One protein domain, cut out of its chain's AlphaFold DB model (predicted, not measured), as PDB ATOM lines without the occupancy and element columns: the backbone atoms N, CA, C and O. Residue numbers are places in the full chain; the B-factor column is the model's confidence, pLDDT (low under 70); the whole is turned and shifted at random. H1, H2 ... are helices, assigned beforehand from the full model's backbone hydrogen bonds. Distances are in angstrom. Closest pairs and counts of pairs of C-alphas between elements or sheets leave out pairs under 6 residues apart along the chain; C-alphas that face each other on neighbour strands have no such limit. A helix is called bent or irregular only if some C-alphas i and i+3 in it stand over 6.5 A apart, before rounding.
ATOM      1  N   GLU A  76     -86.837 210.942 -13.461       87.81
ATOM      2  CA  GLU A  76     -87.204 211.220 -14.852       87.81
ATOM      3  C   GLU A  76     -86.967 212.679 -15.269       87.81
ATOM      4  O   GLU A  76     -86.685 212.956 -16.440       87.81
ATOM      5  N   LEU A  77     -87.108 213.610 -14.323       91.12
ATOM      6  CA  LEU A  77     -86.891 215.042 -14.503       91.12
ATOM      7  C   LEU A  77     -85.475 215.471 -14.103       91.12
ATOM      8  O   LEU A  77     -85.071 216.577 -14.446       91.12
ATOM      9  N   ALA A  78     -84.679 214.607 -13.472       91.25
ATOM     10  CA  ALA A  78     -83.258 214.846 -13.209       91.25
ATOM     11  C   ALA A  78     -82.373 214.708 -14.471       91.25
ATOM     12  O   ALA A  78     -81.151 214.655 -14.387       91.25
ATOM     13  N   ARG A  79     -82.983 214.649 -15.660       93.88
ATOM     14  CA  ARG A  79     -82.310 214.557 -16.963       93.88
ATOM     15  C   ARG A  79     -82.022 215.937 -17.551       93.88
ATOM     16  O   ARG A  79     -82.650 216.926 -17.175       93.88
ATOM     17  N   PHE A  80     -81.134 215.975 -18.543       96.50
ATOM     18  CA  PHE A  80     -80.836 217.181 -19.313       96.50
ATOM     19  C   PHE A  80     -82.096 217.756 -19.978       96.50
ATOM     20  O   PHE A  80     -82.829 217.056 -20.687       96.50
ATOM     21  N   ASN A  81     -82.354 219.043 -19.760       97.44
ATOM     22  CA  ASN A  81     -83.483 219.759 -20.330       97.44
ATOM     23  C   ASN A  81     -83.118 220.367 -21.691       97.44
ATOM     24  O   ASN A  81     -82.684 221.512 -21.805       97.44
ATOM     25  N   TRP A  82     -83.369 219.598 -22.743       97.31
ATOM     26  CA  TRP A  82     -83.155 220.031 -24.122       97.31
ATOM     27  C   TRP A  82     -83.964 221.274 -24.519       97.31
ATOM     28  O   TRP A  82     -83.474 222.092 -25.287       97.31
ATOM     29  N   GLY A  83     -85.175 221.456 -23.984       96.69
ATOM     30  CA  GLY A  83     -85.984 222.642 -24.271       96.69
ATOM     31  C   GLY A  83     -85.337 223.934 -23.764       96.69
ATOM     32  O   GLY A  83     -85.294 224.927 -24.482       96.69
ATOM     33  N   ALA A  84     -84.793 223.906 -22.547       96.88
ATOM     34  CA  ALA A  84     -84.087 225.030 -21.941       96.88
ATOM     35  C   ALA A  84     -82.706 225.267 -22.566       96.88
ATOM     36  O   ALA A  84     -82.280 226.411 -22.663       96.88
ATOM     37  N   PHE A  85     -82.017 224.207 -22.993       97.19
ATOM     38  CA  PHE A  85     -80.748 224.314 -23.717       97.19
ATOM     39  C   PHE A  85     -80.924 225.007 -25.078       97.19
ATOM     40  O   PHE A  85     -80.229 225.975 -25.381       97.19
ATOM     41  N   LEU A  86     -81.889 224.542 -25.881       96.00
ATOM     42  CA  LEU A  86     -82.107 225.050 -27.239       96.00
ATOM     43  C   LEU A  86     -82.778 226.429 -27.247       96.00
ATOM     44  O   LEU A  86     -82.503 227.244 -28.120       96.00
ATOM     45  N   LEU A  87     -83.678 226.692 -26.294       95.88
ATOM     46  CA  LEU A  87     -84.489 227.911 -26.251       95.88
ATOM     47  C   LEU A  87     -84.514 228.526 -24.836       95.88
ATOM     48  O   LEU A  87     -85.590 228.672 -24.247       95.88
ATOM     49  N   PRO A  88     -83.359 228.934 -24.275       94.50
ATOM     50  CA  PRO A  88     -83.238 229.329 -22.869       94.50
ATOM     51  C   PRO A  88     -84.147 230.496 -22.489       94.50
ATOM     52  O   PRO A  88     -84.768 230.476 -21.425       94.50
ATOM     53  N   LEU A  89     -84.280 231.503 -23.356       93.69
ATOM     54  CA  LEU A  89     -85.099 232.685 -23.093       93.69
ATOM     55  C   LEU A  89     -86.604 232.388 -23.012       93.69
ATOM     56  O   LEU A  89     -87.179 232.565 -21.937       93.69
ATOM     57  N   PRO A  90     -87.284 231.935 -24.084       95.50
ATOM     58  CA  PRO A  90     -88.728 231.729 -24.014       95.50
ATOM     59  C   PRO A  90     -89.084 230.626 -23.010       95.50
ATOM     60  O   PRO A  90     -90.082 230.742 -22.298       95.50
ATOM     61  N   TRP A  91     -88.232 229.605 -22.872       97.12
ATOM     62  CA  TRP A  91     -88.411 228.563 -21.870       97.12
ATOM     63  C   TRP A  91     -88.364 229.136 -20.447       97.12
ATOM     64  O   TRP A  91     -89.267 228.885 -19.643       97.12
ATOM     65  N   SER A  92     -87.352 229.954 -20.131       96.19
ATOM     66  CA  SER A  92     -87.193 230.534 -18.791       96.19
ATOM     67  C   SER A  92     -88.303 231.515 -18.434       96.19
ATOM     68  O   SER A  92     -88.730 231.529 -17.283       96.19
ATOM     69  N   VAL A  93     -88.839 232.265 -19.397       95.44
ATOM     70  CA  VAL A  93     -90.011 233.127 -19.178       95.44
ATOM     71  C   VAL A  93     -91.251 232.289 -18.856       95.44
ATOM     72  O   VAL A  93     -91.917 232.536 -17.850       95.44
ATOM     73  N   VAL A  94     -91.540 231.256 -19.654       95.69
ATOM     74  CA  VAL A  94     -92.747 230.424 -19.497       95.69
ATOM     75  C   VAL A  94     -92.755 229.655 -18.175       95.69
ATOM     76  O   VAL A  94     -93.801 229.549 -17.529       95.69
ATOM     77  N   TYR A  95     -91.603 229.140 -17.743       94.56
ATOM     78  CA  TYR A  95     -91.482 228.403 -16.482       94.56
ATOM     79  C   TYR A  95     -91.023 229.269 -15.304       94.56
ATOM     80  O   TYR A  95     -90.937 228.789 -14.173       94.56
ATOM     81  N   GLY A  96     -90.759 230.557 -15.532       93.56
ATOM     82  CA  GLY A  96     -90.275 231.471 -14.505       93.56
ATOM     83  C   GLY A  96     -88.884 231.109 -13.963       93.56
ATOM     84  O   GLY A  96     -88.584 231.359 -12.795       93.56
ATOM     85  N   ALA A  97     -88.009 230.523 -14.772       95.00
ATOM     86  CA  ALA A  97     -86.618 230.279 -14.398       95.00
ATOM     87  C   ALA A  97     -85.771 231.554 -14.568       95.00
ATOM     88  O   ALA A  97     -84.811 231.587 -15.335       95.00
ATOM     89  N   TRP A  98     -86.133 232.618 -13.841       94.94
ATOM     90  CA  TRP A  98     -85.505 233.942 -13.934       94.94
ATOM     91  C   TRP A  98     -83.975 233.951 -13.817       94.94
ATOM     92  O   TRP A  98     -83.367 234.726 -14.547       94.94
ATOM     93  N   PRO A  99     -83.317 233.106 -12.995       94.69
ATOM     94  CA  PRO A  99     -81.855 233.050 -12.979       94.69
ATOM     95  C   PRO A  99     -81.239 232.713 -14.345       94.69
ATOM     96  O   PRO A  99     -80.226 233.300 -14.709       94.69
ATOM     97  N   ILE A 100     -81.872 231.827 -15.125       94.00
ATOM     98  CA  ILE A 100     -81.424 231.488 -16.487       94.00
ATOM     99  C   ILE A 100     -81.626 232.690 -17.412       94.00
ATOM    100  O   ILE A 100     -80.700 233.081 -18.116       94.00
ATOM    101  N   PHE A 101     -82.812 233.306 -17.372       94.25
ATOM    102  CA  PHE A 101     -83.124 234.494 -18.171       94.25
ATOM    103  C   PHE A 101     -82.123 235.630 -17.916       94.25
ATOM    104  O   PHE A 101     -81.514 236.149 -18.848       94.25
ATOM    105  N   LEU A 102     -81.926 235.991 -16.645       94.56
ATOM    106  CA  LEU A 102     -81.042 237.081 -16.237       94.56
ATOM    107  C   LEU A 102     -79.584 236.774 -16.566       94.56
ATOM    108  O   LEU A 102     -78.885 237.658 -17.048       94.56
ATOM    109  N   GLY A 103     -79.143 235.528 -16.363       93.06
ATOM    110  CA  GLY A 103     -77.816 235.091 -16.788       93.06
ATOM    111  C   GLY A 103     -77.613 235.267 -18.291       93.06
ATOM    112  O   GLY A 103     -76.541 235.690 -18.715       93.06
ATOM    113  N   TRP A 104     -78.649 235.014 -19.096       90.25
ATOM    114  CA  TRP A 104     -78.569 235.086 -20.558       90.25
ATOM    115  C   TRP A 104     -78.481 236.522 -21.035       90.25
ATOM    116  O   TRP A 104     -77.590 236.864 -21.810       90.25
ATOM    117  N   VAL A 105     -79.348 237.384 -20.503       90.62
ATOM    118  CA  VAL A 105     -79.285 238.825 -20.763       90.62
ATOM    119  C   VAL A 105     -77.941 239.394 -20.308       90.62
ATOM    120  O   VAL A 105     -77.315 240.133 -21.061       90.62
ATOM    121  N   ALA A 106     -77.459 239.019 -19.122       91.00
ATOM    122  CA  ALA A 106     -76.174 239.481 -18.612       91.00
ATOM    123  C   ALA A 106     -75.005 239.032 -19.497       91.00
ATOM    124  O   ALA A 106     -74.157 239.859 -19.818       91.00
ATOM    125  N   ALA A 107     -74.971 237.770 -19.937       88.75
ATOM    126  CA  ALA A 107     -73.931 237.266 -20.833       88.75
ATOM    127  C   ALA A 107     -73.872 238.081 -22.134       88.75
ATOM    128  O   ALA A 107     -72.798 238.542 -22.512       88.75
ATOM    129  N   TRP A 108     -75.027 238.343 -22.755       85.81
ATOM    130  CA  TRP A 108     -75.119 239.172 -23.960       85.81
ATOM    131  C   TRP A 108     -74.739 240.631 -23.734       85.81
ATOM    132  O   TRP A 108     -74.039 241.223 -24.551       85.81
ATOM    133  N   MET A 109     -75.188 241.233 -22.633       88.44
ATOM    134  CA  MET A 109     -74.831 242.614 -22.316       88.44
ATOM    135  C   MET A 109     -73.329 242.742 -22.073       88.44
ATOM    136  O   MET A 109     -72.698 243.642 -22.620       88.44
ATOM    137  N   VAL A 110     -72.735 241.836 -21.294       86.69
ATOM    138  CA  VAL A 110     -71.296 241.844 -21.004       86.69
ATOM    139  C   VAL A 110     -70.484 241.697 -22.286       86.69
ATOM    140  O   VAL A 110     -69.503 242.414 -22.464       86.69
ATOM    141  N   THR A 111     -70.891 240.820 -23.202       84.06
ATOM    142  CA  THR A 111     -70.152 240.610 -24.452       84.06
ATOM    143  C   THR A 111     -70.320 241.784 -25.408       84.06
ATOM    144  O   THR A 111     -69.334 242.228 -25.993       84.06
ATOM    145  N   PHE A 112     -71.521 242.359 -25.499       81.56
ATOM    146  CA  PHE A 112     -71.799 243.549 -26.301       81.56
ATOM    147  C   PHE A 112     -71.044 244.786 -25.793       81.56
ATOM    148  O   PHE A 112     -70.274 245.391 -26.536       81.56
ATOM    149  N   PHE A 113     -71.198 245.149 -24.517       85.50
ATOM    150  CA  PHE A 113     -70.514 246.315 -23.948       85.50
ATOM    151  C   PHE A 113     -69.004 246.103 -23.833       85.50
ATOM    152  O   PHE A 113     -68.243 247.045 -24.041       85.50
ATOM    153  N   GLY A 114     -68.558 244.873 -23.568       82.69
ATOM    154  CA  GLY A 114     -67.142 244.513 -23.594       82.69
ATOM    155  C   GLY A 114     -66.530 244.687 -24.984       82.69
ATOM    156  O   GLY A 114     -65.432 245.227 -25.099       82.69
ATOM    157  N   ALA A 115     -67.253 244.307 -26.044       79.69
ATOM    158  CA  ALA A 115     -66.818 244.539 -27.420       79.69
ATOM    159  C   ALA A 115     -66.634 246.030 -27.719       79.69
ATOM    160  O   ALA A 115     -65.585 246.419 -28.227       79.69
ATOM    161  N   ILE A 116     -67.626 246.852 -27.360       80.62
ATOM    162  CA  ILE A 116     -67.594 248.307 -27.571       80.62
ATOM    163  C   ILE A 116     -66.418 248.932 -26.816       80.62
ATOM    164  O   ILE A 116     -65.665 249.723 -27.382       80.62
ATOM    165  N   ALA A 117     -66.232 248.558 -25.547       84.19
ATOM    166  CA  ALA A 117     -65.160 249.090 -24.714       84.19
ATOM    167  C   ALA A 117     -63.762 248.735 -25.252       84.19
ATOM    168  O   ALA A 117     -62.856 249.560 -25.177       84.19
ATOM    169  N   LEU A 118     -63.586 247.528 -25.802       79.31
ATOM    170  CA  LEU A 118     -62.310 247.074 -26.366       79.31
ATOM    171  C   LEU A 118     -62.019 247.658 -27.752       79.31
ATOM    172  O   LEU A 118     -60.858 247.898 -28.072       79.31
ATOM    173  N   ALA A 119     -63.044 247.861 -28.577       77.62
ATOM    174  CA  ALA A 119     -62.879 248.402 -29.922       77.62
ATOM    175  C   ALA A 119     -62.692 249.923 -29.942       77.62
ATOM    176  O   ALA A 119     -62.120 250.451 -30.891       77.62
ATOM    177  N   GLY A 120     -63.205 250.633 -28.930       77.31
ATOM    178  CA  GLY A 120     -63.266 252.099 -28.926       77.31
ATOM    179  C   GLY A 120     -64.274 252.681 -29.930       77.31
ATOM    180  O   GLY A 120     -64.471 253.893 -29.957       77.31
ATOM    181  N   ASP A 121     -64.930 251.826 -30.716       73.31
ATOM    182  CA  ASP A 121     -65.952 252.153 -31.704       73.31
ATOM    183  C   ASP A 121     -67.066 251.097 -31.634       73.31
ATOM    184  O   ASP A 121     -66.811 249.894 -31.686       73.31
ATOM    185  N   ALA A 122     -68.317 251.544 -31.517       66.81
ATOM    186  CA  ALA A 122     -69.475 250.656 -31.459       66.81
ATOM    187  C   ALA A 122     -69.786 249.966 -32.801       66.81
ATOM    188  O   ALA A 122     -70.584 249.029 -32.837       66.81
ATOM    189  N   THR A 123     -69.174 250.419 -33.898       66.25
ATOM    190  CA  THR A 123     -69.381 249.866 -35.242       66.25
ATOM    191  C   THR A 123     -68.476 248.675 -35.553       66.25
ATOM    192  O   THR A 123     -68.791 247.890 -36.447       66.25
ATOM    193  N   VAL A 124     -67.394 248.480 -34.792       65.06
ATOM    194  CA  VAL A 124     -66.437 247.391 -35.002       65.06
ATOM    195  C   VAL A 124     -66.482 246.450 -33.808       65.06
ATOM    196  O   VAL A 124     -65.951 246.743 -32.746       65.06
ATOM    197  N   VAL A 125     -67.095 245.280 -33.977       67.00
ATOM    198  CA  VAL A 125     -67.043 244.218 -32.962       67.00
ATOM    199  C   VAL A 125     -65.817 243.349 -33.249       67.00
ATOM    200  O   VAL A 125     -65.820 242.635 -34.257       67.00
ATOM    201  N   PRO A 126     -64.780 243.349 -32.390       73.00
ATOM    202  CA  PRO A 126     -63.590 242.541 -32.612       73.00
ATOM    203  C   PRO A 126     -63.960 241.058 -32.686       73.00
ATOM    204  O   PRO A 126     -64.816 240.583 -31.934       73.00
ATOM    205  N   ALA A 127     -63.278 240.294 -33.541       72.81
ATOM    206  CA  ALA A 127     -63.505 238.853 -33.656       72.81
ATOM    207  C   ALA A 127     -63.385 238.132 -32.296       72.81
ATOM    208  O   ALA A 127     -64.177 237.242 -31.996       72.81
ATOM    209  N   SER A 128     -62.460 238.572 -31.437       73.31
ATOM    210  CA  SER A 128     -62.293 238.063 -30.068       73.31
ATOM    211  C   SER A 128     -63.536 238.256 -29.194       73.31
ATOM    212  O   SER A 128     -63.894 237.352 -28.444       73.31
ATOM    213  N   ALA A 129     -64.236 239.385 -29.320       79.88
ATOM    214  CA  ALA A 129     -65.461 239.638 -28.569       79.88
ATOM    215  C   ALA A 129     -66.616 238.735 -29.033       79.88
ATOM    216  O   ALA A 129     -67.394 238.260 -28.207       79.88
ATOM    217  N   ARG A 130     -66.678 238.414 -30.336       77.50
ATOM    218  CA  ARG A 130     -67.629 237.417 -30.865       77.50
ATOM    219  C   ARG A 130     -67.351 236.027 -30.289       77.50
ATOM    220  O   ARG A 130     -68.279 235.385 -29.810       77.50
ATOM    221  N   VAL A 131     -66.088 235.591 -30.262       81.81
ATOM    222  CA  VAL A 131     -65.701 234.301 -29.657       81.81
ATOM    223  C   VAL A 131     -66.068 234.252 -28.173       81.81
ATOM    224  O   VAL A 131     -66.679 233.282 -27.733       81.81
ATOM    225  N   LEU A 132     -65.756 235.303 -27.409       83.00
ATOM    226  CA  LEU A 132     -66.146 235.394 -25.998       83.00
ATOM    227  C   LEU A 132     -67.665 235.319 -25.822       83.00
ATOM    228  O   LEU A 132     -68.134 234.660 -24.897       83.00
ATOM    229  N   SER A 133     -68.432 235.938 -26.724       84.38
ATOM    230  CA  SER A 133     -69.890 235.846 -26.710       84.38
ATOM    231  C   SER A 133     -70.388 234.432 -26.942       84.38
ATOM    232  O   SER A 133     -71.230 233.969 -26.178       84.38
ATOM    233  N   PHE A 134     -69.849 233.727 -27.936       86.62
ATOM    234  CA  PHE A 134     -70.204 232.331 -28.179       86.62
ATOM    235  C   PHE A 134     -69.907 231.462 -26.957       86.62
ATOM    236  O   PHE A 134     -70.779 230.736 -26.493       86.62
ATOM    237  N   VAL A 135     -68.721 231.607 -26.360       89.62
ATOM    238  CA  VAL A 135     -68.342 230.856 -25.154       89.62
ATOM    239  C   VAL A 135     -69.270 231.166 -23.979       89.62
ATOM    240  O   VAL A 135     -69.736 230.240 -23.315       89.62
ATOM    241  N   ALA A 136     -69.569 232.441 -23.717       90.25
ATOM    242  CA  ALA A 136     -70.429 232.843 -22.605       90.25
ATOM    243  C   ALA A 136     -71.871 232.344 -22.783       90.25
ATOM    244  O   ALA A 136     -72.449 231.771 -21.857       90.25
ATOM    245  N   VAL A 137     -72.435 232.525 -23.980       89.81
ATOM    246  CA  VAL A 137     -73.802 232.104 -24.309       89.81
ATOM    247  C   VAL A 137     -73.912 230.580 -24.295       89.81
ATOM    248  O   VAL A 137     -74.791 230.061 -23.608       89.81
ATOM    249  N   GLY A 138     -72.976 229.867 -24.926       92.31
ATOM    250  CA  GLY A 138     -72.969 228.404 -24.948       92.31
ATOM    251  C   GLY A 138     -72.778 227.794 -23.558       92.31
ATOM    252  O   GLY A 138     -73.492 226.872 -23.169       92.31
ATOM    253  N   THR A 139     -71.899 228.364 -22.723       93.88
ATOM    254  CA  THR A 139     -71.747 227.930 -21.319       93.88
ATOM    255  C   THR A 139     -73.068 228.048 -20.562       93.88
ATOM    256  O   THR A 139     -73.452 227.147 -19.812       93.88
ATOM    257  N   LEU A 140     -73.793 229.145 -20.769       94.06
ATOM    258  CA  LEU A 140     -75.073 229.347 -20.119       94.06
ATOM    259  C   LEU A 140     -76.169 228.432 -20.675       94.06
ATOM    260  O   LEU A 140     -76.996 227.960 -19.900       94.06
ATOM    261  N   GLN A 141     -76.193 228.165 -21.980       94.56
ATOM    262  CA  GLN A 141     -77.115 227.195 -22.572       94.56
ATOM    263  C   GLN A 141     -76.901 225.810 -21.965       94.56
ATOM    264  O   GLN A 141     -77.866 225.177 -21.535       94.56
ATOM    265  N   LEU A 142     -75.650 225.367 -21.831       96.00
ATOM    266  CA  LEU A 142     -75.314 224.103 -21.172       96.00
ATOM    267  C   LEU A 142     -75.753 224.099 -19.704       96.00
ATOM    268  O   LEU A 142     -76.379 223.138 -19.253       96.00
ATOM    269  N   TYR A 143     -75.509 225.191 -18.974       95.81
ATOM    270  CA  TYR A 143     -76.003 225.360 -17.606       95.81
ATOM    271  C   TYR A 143     -77.534 225.309 -17.527       95.81
ATOM    272  O   TYR A 143     -78.081 224.677 -16.622       95.81
ATOM    273  N   ALA A 144     -78.234 225.943 -18.472       96.06
ATOM    274  CA  ALA A 144     -79.687 225.916 -18.565       96.06
ATOM    275  C   ALA A 144     -80.177 224.488 -18.814       96.06
ATOM    276  O   ALA A 144     -81.056 224.020 -18.097       96.06
ATOM    277  N   GLY A 145     -79.568 223.763 -19.752       96.50
ATOM    278  CA  GLY A 145     -79.868 222.356 -19.997       96.50
ATOM    279  C   GLY A 145     -79.662 221.481 -18.761       96.50
ATOM    280  O   GLY A 145     -80.509 220.647 -18.450       96.50
ATOM    281  N   PHE A 146     -78.594 221.716 -18.002       96.00
ATOM    282  CA  PHE A 146     -78.296 220.970 -16.779       96.00
ATOM    283  C   PHE A 146     -79.251 221.300 -15.615       96.00
ATOM    284  O   PHE A 146     -79.738 220.401 -14.932       96.00
ATOM    285  N   SER A 147     -79.558 222.582 -15.397       95.88
ATOM    286  CA  SER A 147     -80.184 223.067 -14.151       95.88
ATOM    287  C   SER A 147     -81.664 223.433 -14.277       95.88
ATOM    288  O   SER A 147     -82.333 223.685 -13.278       95.88
ATOM    289  N   ALA A 148     -82.216 223.508 -15.487       96.75
ATOM    290  CA  ALA A 148     -83.570 224.015 -15.713       96.75
ATOM    291  C   ALA A 148     -84.651 223.256 -14.938       96.75
ATOM    292  O   ALA A 148     -85.519 223.883 -14.324       96.75
ATOM    293  N   ASN A 149     -84.599 221.921 -14.940       96.31
ATOM    294  CA  ASN A 149     -85.593 221.098 -14.250       96.31
ATOM    295  C   ASN A 149     -85.553 221.322 -12.736       96.31
ATOM    296  O   ASN A 149     -86.603 221.537 -12.131       96.31
ATOM    297  N   SER A 150     -84.361 221.346 -12.133       95.69
ATOM    298  CA  SER A 150     -84.198 221.554 -10.691       95.69
ATOM    299  C   SER A 150     -84.602 222.966 -10.265       95.69
ATOM    300  O   SER A 150     -85.290 223.129  -9.257       95.69
ATOM    301  N   ILE A 151     -84.272 223.989 -11.061       96.31
ATOM    302  CA  ILE A 151     -84.687 225.376 -10.810       96.31
ATOM    303  C   ILE A 151     -86.208 225.512 -10.896       96.31
ATOM    304  O   ILE A 151     -86.824 226.086  -9.995       96.31
ATOM    305  N   ALA A 152     -86.827 224.992 -11.961       96.31
ATOM    306  CA  ALA A 152     -88.276 225.053 -12.134       96.31
ATOM    307  C   ALA A 152     -89.001 224.288 -11.018       96.31
ATOM    308  O   ALA A 152     -89.966 224.805 -10.453       96.31
ATOM    309  N   TRP A 153     -88.510 223.097 -10.664       96.44
ATOM    310  CA  TRP A 153     -89.057 222.279  -9.583       96.44
ATOM    311  C   TRP A 153     -88.949 222.973  -8.231       96.44
ATOM    312  O   TRP A 153     -89.961 223.200  -7.580       96.44
ATOM    313  N   GLY A 154     -87.744 223.387  -7.832       95.88
ATOM    314  CA  GLY A 154     -87.503 224.032  -6.541       95.88
ATOM    315  C   GLY A 154     -88.205 225.385  -6.401       95.88
ATOM    316  O   GLY A 154     -88.482 225.838  -5.289       95.88
ATOM    317  N   ARG A 155     -88.515 226.059  -7.512       95.62
ATOM    318  CA  ARG A 155     -89.380 227.243  -7.505       95.62
ATOM    319  C   ARG A 155     -90.831 226.871  -7.208       95.62
ATOM    320  O   ARG A 155     -91.455 227.538  -6.387       95.62
ATOM    321  N   GLU A 156     -91.376 225.872  -7.895       96.00
ATOM    322  CA  GLU A 156     -92.765 225.461  -7.674       96.00
ATOM    323  C   GLU A 156     -92.941 224.853  -6.278       96.00
ATOM    324  O   GLU A 156     -93.882 225.229  -5.591       96.00
ATOM    325  N   ALA A 157     -91.984 224.051  -5.805       95.19
ATOM    326  CA  ALA A 157     -91.958 223.524  -4.441       95.19
ATOM    327  C   ALA A 157     -92.028 224.644  -3.391       95.19
ATOM    328  O   ALA A 157     -92.934 224.663  -2.562       95.19
ATOM    329  N   ARG A 158     -91.157 225.660  -3.500       95.75
ATOM    330  CA  ARG A 158     -91.201 226.837  -2.613       95.75
ATOM    331  C   ARG A 158     -92.516 227.604  -2.703       95.75
ATOM    332  O   ARG A 158     -92.986 228.138  -1.707       95.75
ATOM    333  N   ARG A 159     -93.125 227.690  -3.888       95.62
ATOM    334  CA  ARG A 159     -94.442 228.325  -4.044       95.62
ATOM    335  C   ARG A 159     -95.521 227.548  -3.286       95.62
ATOM    336  O   ARG A 159     -96.366 228.192  -2.672       95.62
ATOM    337  N   LEU A 160     -95.508 226.217  -3.365       94.88
ATOM    338  CA  LEU A 160     -96.469 225.353  -2.674       94.88
ATOM    339  C   LEU A 160     -96.317 225.441  -1.154       94.88
ATOM    340  O   LEU A 160     -97.320 225.473  -0.453       94.88
ATOM    341  N   GLU A 161     -95.080 225.551  -0.668       95.00
ATOM    342  CA  GLU A 161     -94.767 225.726   0.754       95.00
ATOM    343  C   GLU A 161     -95.211 227.097   1.292       95.00
ATOM    344  O   GLU A 161     -95.823 227.181   2.350       95.00
ATOM    345  N   VAL A 162     -94.933 228.179   0.556       96.94
ATOM    346  CA  VAL A 162     -95.213 229.554   1.010       96.94
ATOM    347  C   VAL A 162     -96.693 229.931   0.881       96.94
ATOM    348  O   VAL A 162     -97.187 230.761   1.640       96.94
ATOM    349  N   LEU A 163     -97.406 229.376  -0.101       95.44
ATOM    350  CA  LEU A 163     -98.810 229.698  -0.357       95.44
ATOM    351  C   LEU A 163     -99.703 228.541   0.092       95.44
ATOM    352  O   LEU A 163     -99.971 227.619  -0.685       95.44
ATOM    353  N   GLU A 164    -100.202 228.623   1.325       92.88
ATOM    354  CA  GLU A 164    -101.124 227.635   1.887       92.88
ATOM    355  C   GLU A 164    -102.333 227.388   0.970       92.88
ATOM    356  O   GLU A 164    -102.928 228.306   0.400       92.88
ATOM    357  N   GLY A 165    -102.684 226.111   0.787       91.81
ATOM    358  CA  GLY A 165    -103.789 225.687  -0.080       91.81
ATOM    359  C   GLY A 165    -103.532 225.849  -1.583       91.81
ATOM    360  O   GLY A 165    -104.413 225.542  -2.395       91.81
ATOM    361  N   SER A 166    -102.346 226.313  -1.991       93.12
ATOM    362  CA  SER A 166    -102.008 226.406  -3.406       93.12
ATOM    363  C   SER A 166    -101.824 225.022  -4.033       93.12
ATOM    364  O   SER A 166    -101.383 224.064  -3.406       93.12
ATOM    365  N   LYS A 167    -102.212 224.912  -5.308       91.62
ATOM    366  CA  LYS A 167    -102.057 223.690  -6.104       91.62
ATOM    367  C   LYS A 167    -100.914 223.845  -7.118       91.62
ATOM    368  O   LYS A 167    -100.674 224.973  -7.590       91.62
ATOM    369  N   PRO A 168    -100.255 222.735  -7.503       92.75
ATOM    370  CA  PRO A 168     -99.277 222.716  -8.586       92.75
ATOM    371  C   PRO A 168     -99.854 223.321  -9.870       92.75
ATOM    372  O   PRO A 168    -100.977 222.999 -10.267       92.75
ATOM    373  N   ARG A 169     -99.100 224.192 -10.551       91.25
ATOM    374  CA  ARG A 169     -99.535 224.836 -11.815       91.25
ATOM    375  C   ARG A 169     -99.724 223.845 -12.959       91.25
ATOM    376  O   ARG A 169    -100.499 224.095 -13.883       91.25
ATOM    377  N   PHE A 170     -98.979 222.752 -12.943       90.38
ATOM    378  CA  PHE A 170     -99.043 221.703 -13.950       90.38
ATOM    379  C   PHE A 170     -98.682 220.353 -13.329       90.38
ATOM    380  O   PHE A 170     -98.005 220.288 -12.307       90.38
ATOM    381  N   SER A 171     -99.157 219.271 -13.946       91.38
ATOM    382  CA  SER A 171     -98.712 217.915 -13.620       91.38
ATOM    383  C   SER A 171     -97.371 217.617 -14.289       91.38
ATOM    384  O   SER A 171     -97.028 218.227 -15.311       91.38
ATOM    385  N   VAL A 172     -96.641 216.630 -13.763       91.19
ATOM    386  CA  VAL A 172     -95.405 216.118 -14.384       91.19
ATOM    387  C   VAL A 172     -95.647 215.671 -15.831       91.19
ATOM    388  O   VAL A 172     -94.875 216.024 -16.722       91.19
ATOM    389  N   LEU A 173     -96.764 214.989 -16.108       89.31
ATOM    390  CA  LEU A 173     -97.118 214.568 -17.468       89.31
ATOM    391  C   LEU A 173     -97.278 215.761 -18.423       89.31
ATOM    392  O   LEU A 173     -96.668 215.799 -19.493       89.31
ATOM    393  N   ARG A 174     -98.055 216.779 -18.023       90.88
ATOM    394  CA  ARG A 174     -98.261 217.987 -18.837       90.88
ATOM    395  C   ARG A 174     -96.943 218.725 -19.074       90.88
ATOM    396  O   ARG A 174     -96.726 219.247 -20.167       90.88
ATOM    397  N   TYR A 175     -96.069 218.761 -18.071       93.94
ATOM    398  CA  TYR A 175     -94.730 219.318 -18.209       93.94
ATOM    399  C   TYR A 175     -93.916 218.572 -19.270       93.94
ATOM    400  O   TYR A 175     -93.414 219.204 -20.197       93.94
ATOM    401  N   ARG A 176     -93.850 217.235 -19.206       92.62
ATOM    402  CA  ARG A 176     -93.117 216.404 -20.179       92.62
ATOM    403  C   ARG A 176     -93.636 216.575 -21.605       92.62
ATOM    404  O   ARG A 176     -92.836 216.725 -22.527       92.62
ATOM    405  N   LEU A 177     -94.956 216.618 -21.790       91.06
ATOM    406  CA  LEU A 177     -95.561 216.874 -23.101       91.06
ATOM    407  C   LEU A 177     -95.137 218.236 -23.662       91.06
ATOM    408  O   LEU A 177     -94.741 218.331 -24.822       91.06
ATOM    409  N   ARG A 178     -95.122 219.284 -22.830       94.25
ATOM    410  CA  ARG A 178     -94.611 220.599 -23.242       94.25
ATOM    411  C   ARG A 178     -93.115 220.577 -23.537       94.25
ATOM    412  O   ARG A 178     -92.694 221.261 -24.461       94.25
ATOM    413  N   GLN A 179     -92.311 219.803 -22.804       95.31
ATOM    414  CA  GLN A 179     -90.884 219.668 -23.117       95.31
ATOM    415  C   GLN A 179     -90.663 219.074 -24.513       95.31
ATOM    416  O   GLN A 179     -89.800 219.566 -25.227       95.31
ATOM    417  N   ARG A 180     -91.476 218.104 -24.962       94.62
ATOM    418  CA  ARG A 180     -91.397 217.589 -26.346       94.62
ATOM    419  C   ARG A 180     -91.612 218.700 -27.383       94.62
ATOM    420  O   ARG A 180     -90.860 218.780 -28.349       94.62
ATOM    421  N   LEU A 181     -92.583 219.587 -27.149       95.69
ATOM    422  CA  LEU A 181     -92.829 220.741 -28.018       95.69
ATOM    423  C   LEU A 181     -91.647 221.723 -28.023       95.69
ATOM    424  O   LEU A 181     -91.241 222.178 -29.089       95.69
ATOM    425  N   TRP A 182     -91.068 222.017 -26.855       97.12
ATOM    426  CA  TRP A 182     -89.884 222.879 -26.752       97.12
ATOM    427  C   TRP A 182     -88.675 222.302 -27.480       97.12
ATOM    428  O   TRP A 182     -87.960 223.045 -28.142       97.12
ATOM    429  N   ILE A 183     -88.466 220.988 -27.391       96.50
ATOM    430  CA  ILE A 183     -87.395 220.300 -28.116       96.50
ATOM    431  C   ILE A 183     -87.604 220.450 -29.617       96.50
ATOM    432  O   ILE A 183     -86.683 220.854 -30.316       96.50
ATOM    433  N   PHE A 184     -88.814 220.176 -30.108       96.56
ATOM    434  CA  PHE A 184     -89.126 220.324 -31.526       96.56
ATOM    435  C   PHE A 184     -88.882 221.758 -32.015       96.56
ATOM    436  O   PHE A 184     -88.152 221.960 -32.984       96.56
ATOM    437  N   ALA A 185     -89.427 222.755 -31.312       96.44
ATOM    438  CA  ALA A 185     -89.235 224.162 -31.650       96.44
ATOM    439  C   ALA A 185     -87.751 224.564 -31.623       96.44
ATOM    440  O   ALA A 185     -87.287 225.271 -32.513       96.44
ATOM    441  N   GLY A 186     -87.004 224.078 -30.629       95.94
ATOM    442  CA  GLY A 186     -85.578 224.338 -30.493       95.94
ATOM    443  C   GLY A 186     -84.753 223.727 -31.618       95.94
ATOM    444  O   GLY A 186     -83.902 224.403 -32.177       95.94
ATOM    445  N   VAL A 187     -85.043 222.483 -32.013       95.81
ATOM    446  CA  VAL A 187     -84.354 221.820 -33.130       95.81
ATOM    447  C   VAL A 187     -84.612 222.568 -34.433       95.81
ATOM    448  O   VAL A 187     -83.670 222.834 -35.175       95.81
ATOM    449  N   VAL A 188     -85.866 222.949 -34.699       97.12
ATOM    450  CA  VAL A 188     -86.213 223.755 -35.879       97.12
ATOM    451  C   VAL A 188     -85.440 225.072 -35.870       97.12
ATOM    452  O   VAL A 188     -84.847 225.428 -36.886       97.12
ATOM    453  N   TRP A 189     -85.391 225.763 -34.729       95.19
ATOM    454  CA  TRP A 189     -84.631 227.003 -34.585       95.19
ATOM    455  C   TRP A 189     -83.137 226.809 -34.876       95.19
ATOM    456  O   TRP A 189     -82.590 227.513 -35.720       95.19
ATOM    457  N   THR A 190     -82.492 225.814 -34.262       93.56
ATOM    458  CA  THR A 190     -81.065 225.524 -34.480       93.56
ATOM    459  C   THR A 190     -80.765 225.164 -35.936       93.56
ATOM    460  O   THR A 190     -79.752 225.597 -36.481       93.56
ATOM    461  N   VAL A 191     -81.640 224.408 -36.606       93.81
ATOM    462  CA  VAL A 191     -81.482 224.087 -38.035       93.81
ATOM    463  C   VAL A 191     -81.588 225.346 -38.897       93.81
ATOM    464  O   VAL A 191     -80.780 225.522 -39.809       93.81
ATOM    465  N   LEU A 192     -82.543 226.233 -38.608       94.94
ATOM    466  CA  LEU A 192     -82.682 227.509 -39.315       94.94
ATOM    467  C   LEU A 192     -81.467 228.418 -39.094       94.94
ATOM    468  O   LEU A 192     -80.999 229.050 -40.040       94.94
ATOM    469  N   GLU A 193     -80.922 228.451 -37.881       91.31
ATOM    470  CA  GLU A 193     -79.713 229.205 -37.543       91.31
ATOM    471  C   GLU A 193     -78.486 228.677 -38.303       91.31
ATOM    472  O   GLU A 193     -77.789 229.443 -38.973       91.31
ATOM    473  N   LEU A 194     -78.274 227.357 -38.307       91.44
ATOM    474  CA  LEU A 194     -77.215 226.707 -39.086       91.44
ATOM    475  C   LEU A 194     -77.359 226.974 -40.590       91.44
ATOM    476  O   LEU A 194     -76.372 227.295 -41.262       91.44
ATOM    477  N   ALA A 195     -78.577 226.868 -41.125       90.44
ATOM    478  CA  ALA A 195     -78.862 227.155 -42.525       90.44
ATOM    479  C   ALA A 195     -78.573 228.623 -42.860       90.44
ATOM    480  O   ALA A 195     -77.914 228.895 -43.860       90.44
ATOM    481  N   SER A 196     -78.984 229.559 -42.001       87.94
ATOM    482  CA  SER A 196     -78.707 230.992 -42.152       87.94
ATOM    483  C   SER A 196     -77.204 231.274 -42.213       87.94
ATOM    484  O   SER A 196     -76.728 231.882 -43.173       87.94
ATOM    485  N   HIS A 197     -76.421 230.747 -41.264       86.44
ATOM    486  CA  HIS A 197     -74.963 230.904 -41.273       86.44
ATOM    487  C   HIS A 197     -74.311 230.297 -42.517       86.44
ATOM    488  O   HIS A 197     -73.381 230.883 -43.077       86.44
ATOM    489  N   THR A 198     -74.815 229.152 -42.977       85.06
ATOM    490  CA  THR A 198     -74.320 228.477 -44.181       85.06
ATOM    491  C   THR A 198     -74.624 229.293 -45.436       85.06
ATOM    492  O   THR A 198     -73.730 229.521 -46.248       85.06
ATOM    493  N   VAL A 199     -75.854 229.793 -45.579       87.00
ATOM    494  CA  VAL A 199     -76.276 230.623 -46.715       87.00
ATOM    495  C   VAL A 199     -75.484 231.924 -46.748       87.00
ATOM    496  O   VAL A 199     -74.907 232.248 -47.781       87.00
ATOM    497  N   VAL A 200     -75.378 232.637 -45.625       83.75
ATOM    498  CA  VAL A 200     -74.591 233.879 -45.546       83.75
ATOM    499  C   VAL A 200     -73.113 233.602 -45.833       83.75
ATOM    500  O   VAL A 200     -72.466 234.378 -46.530       83.75
ATOM    501  N   GLY A 201     -72.566 232.487 -45.341       83.25
ATOM    502  CA  GLY A 201     -71.173 232.106 -45.570       83.25
ATOM    503  C   GLY A 201     -70.848 231.747 -47.024       83.25
ATOM    504  O   GLY A 201     -69.789 232.144 -47.508       83.25
ATOM    505  N   LEU A 202     -71.740 231.024 -47.712       85.50
ATOM    506  CA  LEU A 202     -71.458 230.382 -49.004       85.50
ATOM    507  C   LEU A 202     -72.117 231.039 -50.220       85.50
ATOM    508  O   LEU A 202     -71.643 230.821 -51.332       85.50
ATOM    509  N   ALA A 203     -73.197 231.806 -50.061       88.19
ATOM    510  CA  ALA A 203     -73.855 232.437 -51.204       88.19
ATOM    511  C   ALA A 203     -72.915 233.442 -51.894       88.19
ATOM    512  O   ALA A 203     -72.033 234.012 -51.256       88.19
ATOM    513  N   THR A 204     -73.089 233.674 -53.195       82.44
ATOM    514  CA  THR A 204     -72.223 234.550 -54.018       82.44
ATOM    515  C   THR A 204     -73.050 235.541 -54.845       82.44
ATOM    516  O   THR A 204     -72.878 235.664 -56.055       82.44
ATOM    517  N   GLY A 205     -74.031 236.187 -54.209       89.88
ATOM    518  CA  GLY A 205     -74.851 237.229 -54.834       89.88
ATOM    519  C   GLY A 205     -74.406 238.630 -54.405       89.88
ATOM    520  O   GLY A 205     -74.009 238.782 -53.247       89.88
ATOM    521  N   PRO A 206     -74.535 239.657 -55.266       92.06
ATOM    522  CA  PRO A 206     -74.079 241.019 -54.965       92.06
ATOM    523  C   PRO A 206     -74.748 241.604 -53.712       92.06
ATOM    524  O   PRO A 206     -74.101 242.282 -52.923       92.06
ATOM    525  N   GLU A 207     -76.022 241.280 -53.468       90.12
ATOM    526  CA  GLU A 207     -76.738 241.692 -52.250       90.12
ATOM    527  C   GLU A 207     -76.163 241.036 -50.982       90.12
ATOM    528  O   GLU A 207     -76.006 241.687 -49.949       90.12
ATOM    529  N   VAL A 208     -75.798 239.750 -51.053       85.75
ATOM    530  CA  VAL A 208     -75.223 239.006 -49.916       85.75
ATOM    531  C   VAL A 208     -73.773 239.415 -49.663       85.75
ATOM    532  O   VAL A 208     -73.314 239.424 -48.523       85.75
ATOM    533  N   GLU A 209     -73.027 239.751 -50.712       87.88
ATOM    534  CA  GLU A 209     -71.688 240.334 -50.603       87.88
ATOM    535  C   GLU A 209     -71.736 241.711 -49.941       87.88
ATOM    536  O   GLU A 209     -71.022 241.914 -48.961       87.88
ATOM    537  N   ALA A 210     -72.651 242.590 -50.365       86.88
ATOM    538  CA  ALA A 210     -72.853 243.894 -49.735       86.88
ATOM    539  C   ALA A 210     -73.222 243.772 -48.245       86.88
ATOM    540  O   ALA A 210     -72.657 244.475 -47.410       86.88
ATOM    541  N   LEU A 211     -74.111 242.837 -47.881       82.88
ATOM    542  CA  LEU A 211     -74.442 242.566 -46.476       82.88
ATOM    543  C   LEU A 211     -73.240 242.015 -45.692       82.88
ATOM    544  O   LEU A 211     -72.992 242.440 -44.564       82.88
ATOM    545  N   ARG A 212     -72.471 241.079 -46.262       84.94
ATOM    546  CA  ARG A 212     -71.265 240.547 -45.606       84.94
ATOM    547  C   ARG A 212     -70.216 241.621 -45.374       84.94
ATOM    548  O   ARG A 212     -69.597 241.618 -44.313       84.94
ATOM    549  N   GLU A 213     -70.030 242.525 -46.328       84.88
ATOM    550  CA  GLU A 213     -69.129 243.666 -46.189       84.88
ATOM    551  C   GLU A 213     -69.637 244.631 -45.111       84.88
ATOM    552  O   GLU A 213     -68.895 244.947 -44.180       84.88
ATOM    553  N   GLN A 214     -70.927 244.991 -45.151       82.75
ATOM    554  CA  GLN A 214     -71.568 245.868 -44.167       82.75
ATOM    555  C   GLN A 214     -71.437 245.344 -42.728       82.75
ATOM    556  O   GLN A 214     -71.156 246.117 -41.815       82.75
ATOM    557  N   TYR A 215     -71.634 244.040 -42.507       79.06
ATOM    558  CA  TYR A 215     -71.597 243.427 -41.171       79.06
ATOM    559  C   TYR A 215     -70.254 242.764 -40.822       79.06
ATOM    560  O   TYR A 215     -70.119 242.142 -39.757       79.06
ATOM    561  N   GLN A 216     -69.254 242.876 -41.701       81.88
ATOM    562  CA  GLN A 216     -67.949 242.223 -41.566       81.88
ATOM    563  C   GLN A 216     -68.088 240.716 -41.259       81.88
ATOM    564  O   GLN A 216     -67.497 240.175 -40.314       81.88
ATOM    565  N   ILE A 217     -68.942 240.031 -42.022       82.19
ATOM    566  CA  ILE A 217     -69.167 238.587 -41.921       82.19
ATOM    567  C   ILE A 217     -68.350 237.913 -43.020       82.19
ATOM    568  O   ILE A 217     -68.779 237.795 -44.166       82.19
ATOM    569  N   THR A 218     -67.145 237.467 -42.675       85.75
ATOM    570  CA  THR A 218     -66.321 236.683 -43.600       85.75
ATOM    571  C   THR A 218     -66.773 235.218 -43.612       85.75
ATOM    572  O   THR A 218     -67.314 234.736 -42.611       85.75
ATOM    573  N   PRO A 219     -66.500 234.453 -44.687       85.56
ATOM    574  CA  PRO A 219     -66.767 233.012 -44.708       85.56
ATOM    575  C   PRO A 219     -66.134 232.263 -43.526       85.56
ATOM    576  O   PRO A 219     -66.739 231.342 -42.982       85.56
ATOM    577  N   ALA A 220     -64.951 232.698 -43.073       86.00
ATOM    578  CA  ALA A 220     -64.283 232.136 -41.901       86.00
ATOM    579  C   ALA A 220     -65.068 232.373 -40.600       86.00
ATOM    580  O   ALA A 220     -65.161 231.469 -39.773       86.00
ATOM    581  N   VAL A 221     -65.671 233.556 -40.425       84.19
ATOM    582  CA  VAL A 221     -66.537 233.851 -39.271       84.19
ATOM    583  C   VAL A 221     -67.794 232.983 -39.303       84.19
ATOM    584  O   VAL A 221     -68.149 232.403 -38.279       84.19
ATOM    585  N   SER A 222     -68.438 232.841 -40.464       86.56
ATOM    586  CA  SER A 222     -69.604 231.959 -40.608       86.56
ATOM    587  C   SER A 222     -69.255 230.497 -40.317       86.56
ATOM    588  O   SER A 222     -69.977 229.831 -39.580       86.56
ATOM    589  N   ALA A 223     -68.124 230.005 -40.832       88.56
ATOM    590  CA  ALA A 223     -67.649 228.651 -40.556       88.56
ATOM    591  C   ALA A 223     -67.343 228.442 -39.064       88.56
ATOM    592  O   ALA A 223     -67.708 227.413 -38.501       88.56
ATOM    593  N   ALA A 224     -66.720 229.426 -38.407       87.62
ATOM    594  CA  ALA A 224     -66.457 229.379 -36.972       87.62
ATOM    595  C   ALA A 224     -67.753 229.314 -36.148       87.62
ATOM    596  O   ALA A 224     -67.827 228.514 -35.219       87.62
ATOM    597  N   ALA A 225     -68.782 230.088 -36.512       87.69
ATOM    598  CA  ALA A 225     -70.089 230.037 -35.856       87.69
ATOM    599  C   ALA A 225     -70.745 228.652 -35.999       87.69
ATOM    600  O   ALA A 225     -71.179 228.070 -35.007       87.69
ATOM    601  N   VAL A 226     -70.736 228.074 -37.205       90.94
ATOM    602  CA  VAL A 226     -71.259 226.717 -37.450       90.94
ATOM    603  C   VAL A 226     -70.505 225.674 -36.623       90.94
ATOM    604  O   VAL A 226     -71.134 224.856 -35.953       90.94
ATOM    605  N   MET A 227     -69.168 225.706 -36.629       92.06
ATOM    606  CA  MET A 227     -68.356 224.788 -35.821       92.06
ATOM    607  C   MET A 227     -68.659 224.923 -34.329       92.06
ATOM    608  O   MET A 227     -68.706 223.913 -33.630       92.06
ATOM    609  N   PHE A 228     -68.890 226.146 -33.848       91.75
ATOM    610  CA  PHE A 228     -69.231 226.390 -32.453       91.75
ATOM    611  C   PHE A 228     -70.586 225.780 -32.085       91.75
ATOM    612  O   PHE A 228     -70.657 225.023 -31.120       91.75
ATOM    613  N   ILE A 229     -71.629 226.014 -32.892       91.44
ATOM    614  CA  ILE A 229     -72.962 225.421 -32.680       91.44
ATOM    615  C   ILE A 229     -72.865 223.888 -32.657       91.44
ATOM    616  O   ILE A 229     -73.419 223.236 -31.773       91.44
ATOM    617  N   VAL A 230     -72.118 223.291 -33.592       93.94
ATOM    618  CA  VAL A 230     -71.914 221.834 -33.638       93.94
ATOM    619  C   VAL A 230     -71.187 221.328 -32.390       93.94
ATOM    620  O   VAL A 230     -71.602 220.325 -31.807       93.94
ATOM    621  N   ALA A 231     -70.123 222.012 -31.963       94.69
ATOM    622  CA  ALA A 231     -69.368 221.647 -30.769       94.69
ATOM    623  C   ALA A 231     -70.223 221.748 -29.496       94.69
ATOM    624  O   ALA A 231     -70.169 220.859 -28.647       94.69
ATOM    625  N   GLU A 232     -71.048 222.787 -29.382       93.88
ATOM    626  CA  GLU A 232     -71.954 222.986 -28.255       93.88
ATOM    627  C   GLU A 232     -73.019 221.887 -28.181       93.88
ATOM    628  O   GLU A 232     -73.221 221.285 -27.126       93.88
ATOM    629  N   VAL A 233     -73.642 221.553 -29.313       94.38
ATOM    630  CA  VAL A 233     -74.610 220.452 -29.407       94.38
ATOM    631  C   VAL A 233     -73.951 219.118 -29.045       94.38
ATOM    632  O   VAL A 233     -74.521 218.339 -28.279       94.38
ATOM    633  N   ALA A 234     -72.737 218.853 -29.536       96.50
ATOM    634  CA  ALA A 234     -71.987 217.646 -29.188       96.50
ATOM    635  C   ALA A 234     -71.682 217.569 -27.681       96.50
ATOM    636  O   ALA A 234     -71.849 216.512 -27.066       96.50
ATOM    637  N   LEU A 235     -71.296 218.691 -27.068       95.50
ATOM    638  CA  LEU A 235     -71.050 218.778 -25.632       95.50
ATOM    639  C   LEU A 235     -72.337 218.577 -24.818       95.50
ATOM    640  O   LEU A 235     -72.318 217.866 -23.813       95.50
ATOM    641  N   ALA A 236     -73.467 219.118 -25.279       95.38
ATOM    642  CA  ALA A 236     -74.779 218.888 -24.678       95.38
ATOM    643  C   ALA A 236     -75.181 217.406 -24.731       95.38
ATOM    644  O   ALA A 236     -75.648 216.861 -23.731       95.38
ATOM    645  N   PHE A 237     -74.940 216.716 -25.852       96.81
ATOM    646  CA  PHE A 237     -75.166 215.269 -25.955       96.81
ATOM    647  C   PHE A 237     -74.293 214.477 -24.983       96.81
ATOM    648  O   PHE A 237     -74.788 213.563 -24.319       96.81
ATOM    649  N   TRP A 238     -73.011 214.832 -24.875       96.44
ATOM    650  CA  TRP A 238     -72.101 214.198 -23.927       96.44
ATOM    651  C   TRP A 238     -72.566 214.395 -22.474       96.44
ATOM    652  O   TRP A 238     -72.674 213.413 -21.735       96.44
ATOM    653  N   LEU A 239     -72.933 215.622 -22.084       93.38
ATOM    654  CA  LEU A 239     -73.475 215.930 -20.754       93.38
ATOM    655  C   LEU A 239     -74.781 215.182 -20.477       93.38
ATOM    656  O   LEU A 239     -74.929 214.573 -19.421       93.38
ATOM    657  N   ALA A 240     -75.712 215.163 -21.433       93.25
ATOM    658  CA  ALA A 240     -76.964 214.423 -21.302       93.25
ATOM    659  C   ALA A 240     -76.724 212.915 -21.114       93.25
ATOM    660  O   ALA A 240     -77.406 212.271 -20.313       93.25
ATOM    661  N   GLY A 241     -75.730 212.359 -21.814       94.00
ATOM    662  CA  GLY A 241     -75.274 210.983 -21.631       94.00
ATOM    663  C   GLY A 241     -74.718 210.734 -20.228       94.00
ATOM    664  O   GLY A 241     -75.083 209.739 -19.603       94.00
ATOM    665  N   LYS A 242     -73.898 211.654 -19.706       93.31
ATOM    666  CA  LYS A 242     -73.340 211.572 -18.349       93.31
ATOM    667  C   LYS A 242     -74.406 211.628 -17.263       93.31
ATOM    668  O   LYS A 242     -74.449 210.730 -16.429       93.31
ATOM    669  N   MET A 243     -75.335 212.578 -17.346       90.44
ATOM    670  CA  MET A 243     -76.454 212.675 -16.400       90.44
ATOM    671  C   MET A 243     -77.304 211.399 -16.379       90.44
ATOM    672  O   MET A 243     -77.754 210.960 -15.325       90.44
ATOM    673  N   ARG A 244     -77.511 210.769 -17.545       89.69
ATOM    674  CA  ARG A 244     -78.240 209.497 -17.629       89.69
ATOM    675  C   ARG A 244     -77.483 208.351 -16.955       89.69
ATOM    676  O   ARG A 244     -78.124 207.505 -16.347       89.69
ATOM    677  N   GLN A 245     -76.158 208.296 -17.085       89.19
ATOM    678  CA  GLN A 245     -75.336 207.263 -16.442       89.19
ATOM    679  C   GLN A 245     -75.336 207.411 -14.918       89.19
ATOM    680  O   GLN A 245     -75.474 206.417 -14.212       89.19
ATOM    681  N   GLU A 246     -75.220 208.641 -14.419       85.56
ATOM    682  CA  GLU A 246     -75.168 208.927 -12.981       85.56
ATOM    683  C   GLU A 246     -76.514 208.679 -12.288       85.56
ATOM    684  O   GLU A 246     -76.531 208.075 -11.218       85.56
ATOM    685  N   GLY A 247     -77.640 209.038 -12.922       75.56
ATOM    686  CA  GLY A 247     -78.977 208.751 -12.381       75.56
ATOM    687  C   GLY A 247     -79.259 207.253 -12.210       75.56
ATOM    688  O   GLY A 247     -79.809 206.838 -11.195       75.56
ATOM    689  N   LEU A 248     -78.771 206.421 -13.138       60.09
ATOM    690  CA  LEU A 248     -78.895 204.960 -13.044       60.09
ATOM    691  C   LEU A 248     -78.014 204.348 -11.937       60.09
ATOM    692  O   LEU A 248     -78.286 203.239 -11.481       60.09
ATOM    693  N   GLY A 249     -76.958 205.047 -11.509       56.16
ATOM    694  CA  GLY A 249     -76.002 204.563 -10.509       56.16
ATOM    695  C   GLY A 249     -76.468 204.724  -9.061       56.16
ATOM    696  O   GLY A 249     -76.073 203.938  -8.205       56.16
TER     697      GLY A 249
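AT A GLANCE: This is residues 76 to 249 of the 260 residues of an uncharacterized protein of Actinobacteria bacterium (UniProt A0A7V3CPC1). Four long helical stretches, H3, H4a, H5 and H7, run roughly along one axis, with the short helix H1 packed between H4a and H5, and H2 next to it, packed on H3. H5 and H7 form a narrow V that closes towards the turn through H6; H3 folds back on H4a as a hairpin, H4a packs on H7, and beyond a bend H4b leads towards the opposite end from H6, where residues 161 to 166 stick out. The printed part has 174 residues with seven named helices, H1 to H7 in chain order, and no named strand; the class is all helix. It is only just loose, close to compact, with a radius of gyration of the C-alphas of 19.1 A, and only just elongated, spanning 62 by 31 by 30 A.

IN THESE COORDINATES: H1, residues 82 to 86, begins at C-alpha 82 at (-83.155, 220.031, -24.122). H2 is residues 88 to 95. H3, residues 98 to 119, measures 31.3 A from first to last C-alpha. H4, residues 127 to 162, was assigned as one helix by its hydrogen bonds but is bent: C-alphas 146 and 149 are 7.7 A apart. Its arms are H4a, residues 127 to 146, 28.7 A long, and H4b, residues 149 to 162, 19.9 A long. H5, residues 172 to 202, measures 44.4 A. H6 is residues 206 to 214. H7, residues 219 to 249, measures 45.4 A and ends at C-alpha 249 at (-76.002, 204.563, -10.509).

HOW THE PARTS SIT: The arms H4a and H4b stand at a steep tilt of 56 degrees. H3 and H4a touch as a helical hairpin, at a shallow tilt of 8 degrees, opposite ways; their closest C-alphas, Ala 115 and Ala 129, are 5.2 A apart. H4a touches H1 with residues 141 to 145 alone, closest at the C-alphas of Phe 85 and Gly 145, 4.3 A. H7 touches H4a with residues 228 to 236 alone, at a shallow tilt of 22 degrees, the same way; the closest C-alphas are Leu 142 and Ala 236, 6.3 A. H5 and H7 touch at a shallow tilt of 24 degrees, opposite ways, with the C-alphas of Gly 201 and Pro 219 closest at 4.6 A. H1 touches H5, closest at the C-alphas of Gly 83 and Trp 182, 4.6 A. H2 and H3 form another helical hairpin, closest at the C-alphas of Leu 89 and Phe 101, 5.6 A. H6 is close to H5 but not clearly touching, with the C-alphas of Val 200 and Val 208 6.8 A apart. H4b is close to H2 but not clearly touching, with the C-alphas of Tyr 95 and Ala 152 6.4 A apart. H3 is apart from H5 and from H7. Every O i to N i+4 pair is within hydrogen-bond range in H1, H2, H3, H4a, H4b, H5, H6 and H7.

THE WHOLE: The two C-alphas farthest apart, Glu 164 and Pro 206, are 64.4 A apart. The printed part has no cut and no long link. The mean pLDDT of the printed part is 89.7; residues 122 to 125 and 248 to 249 are under 70.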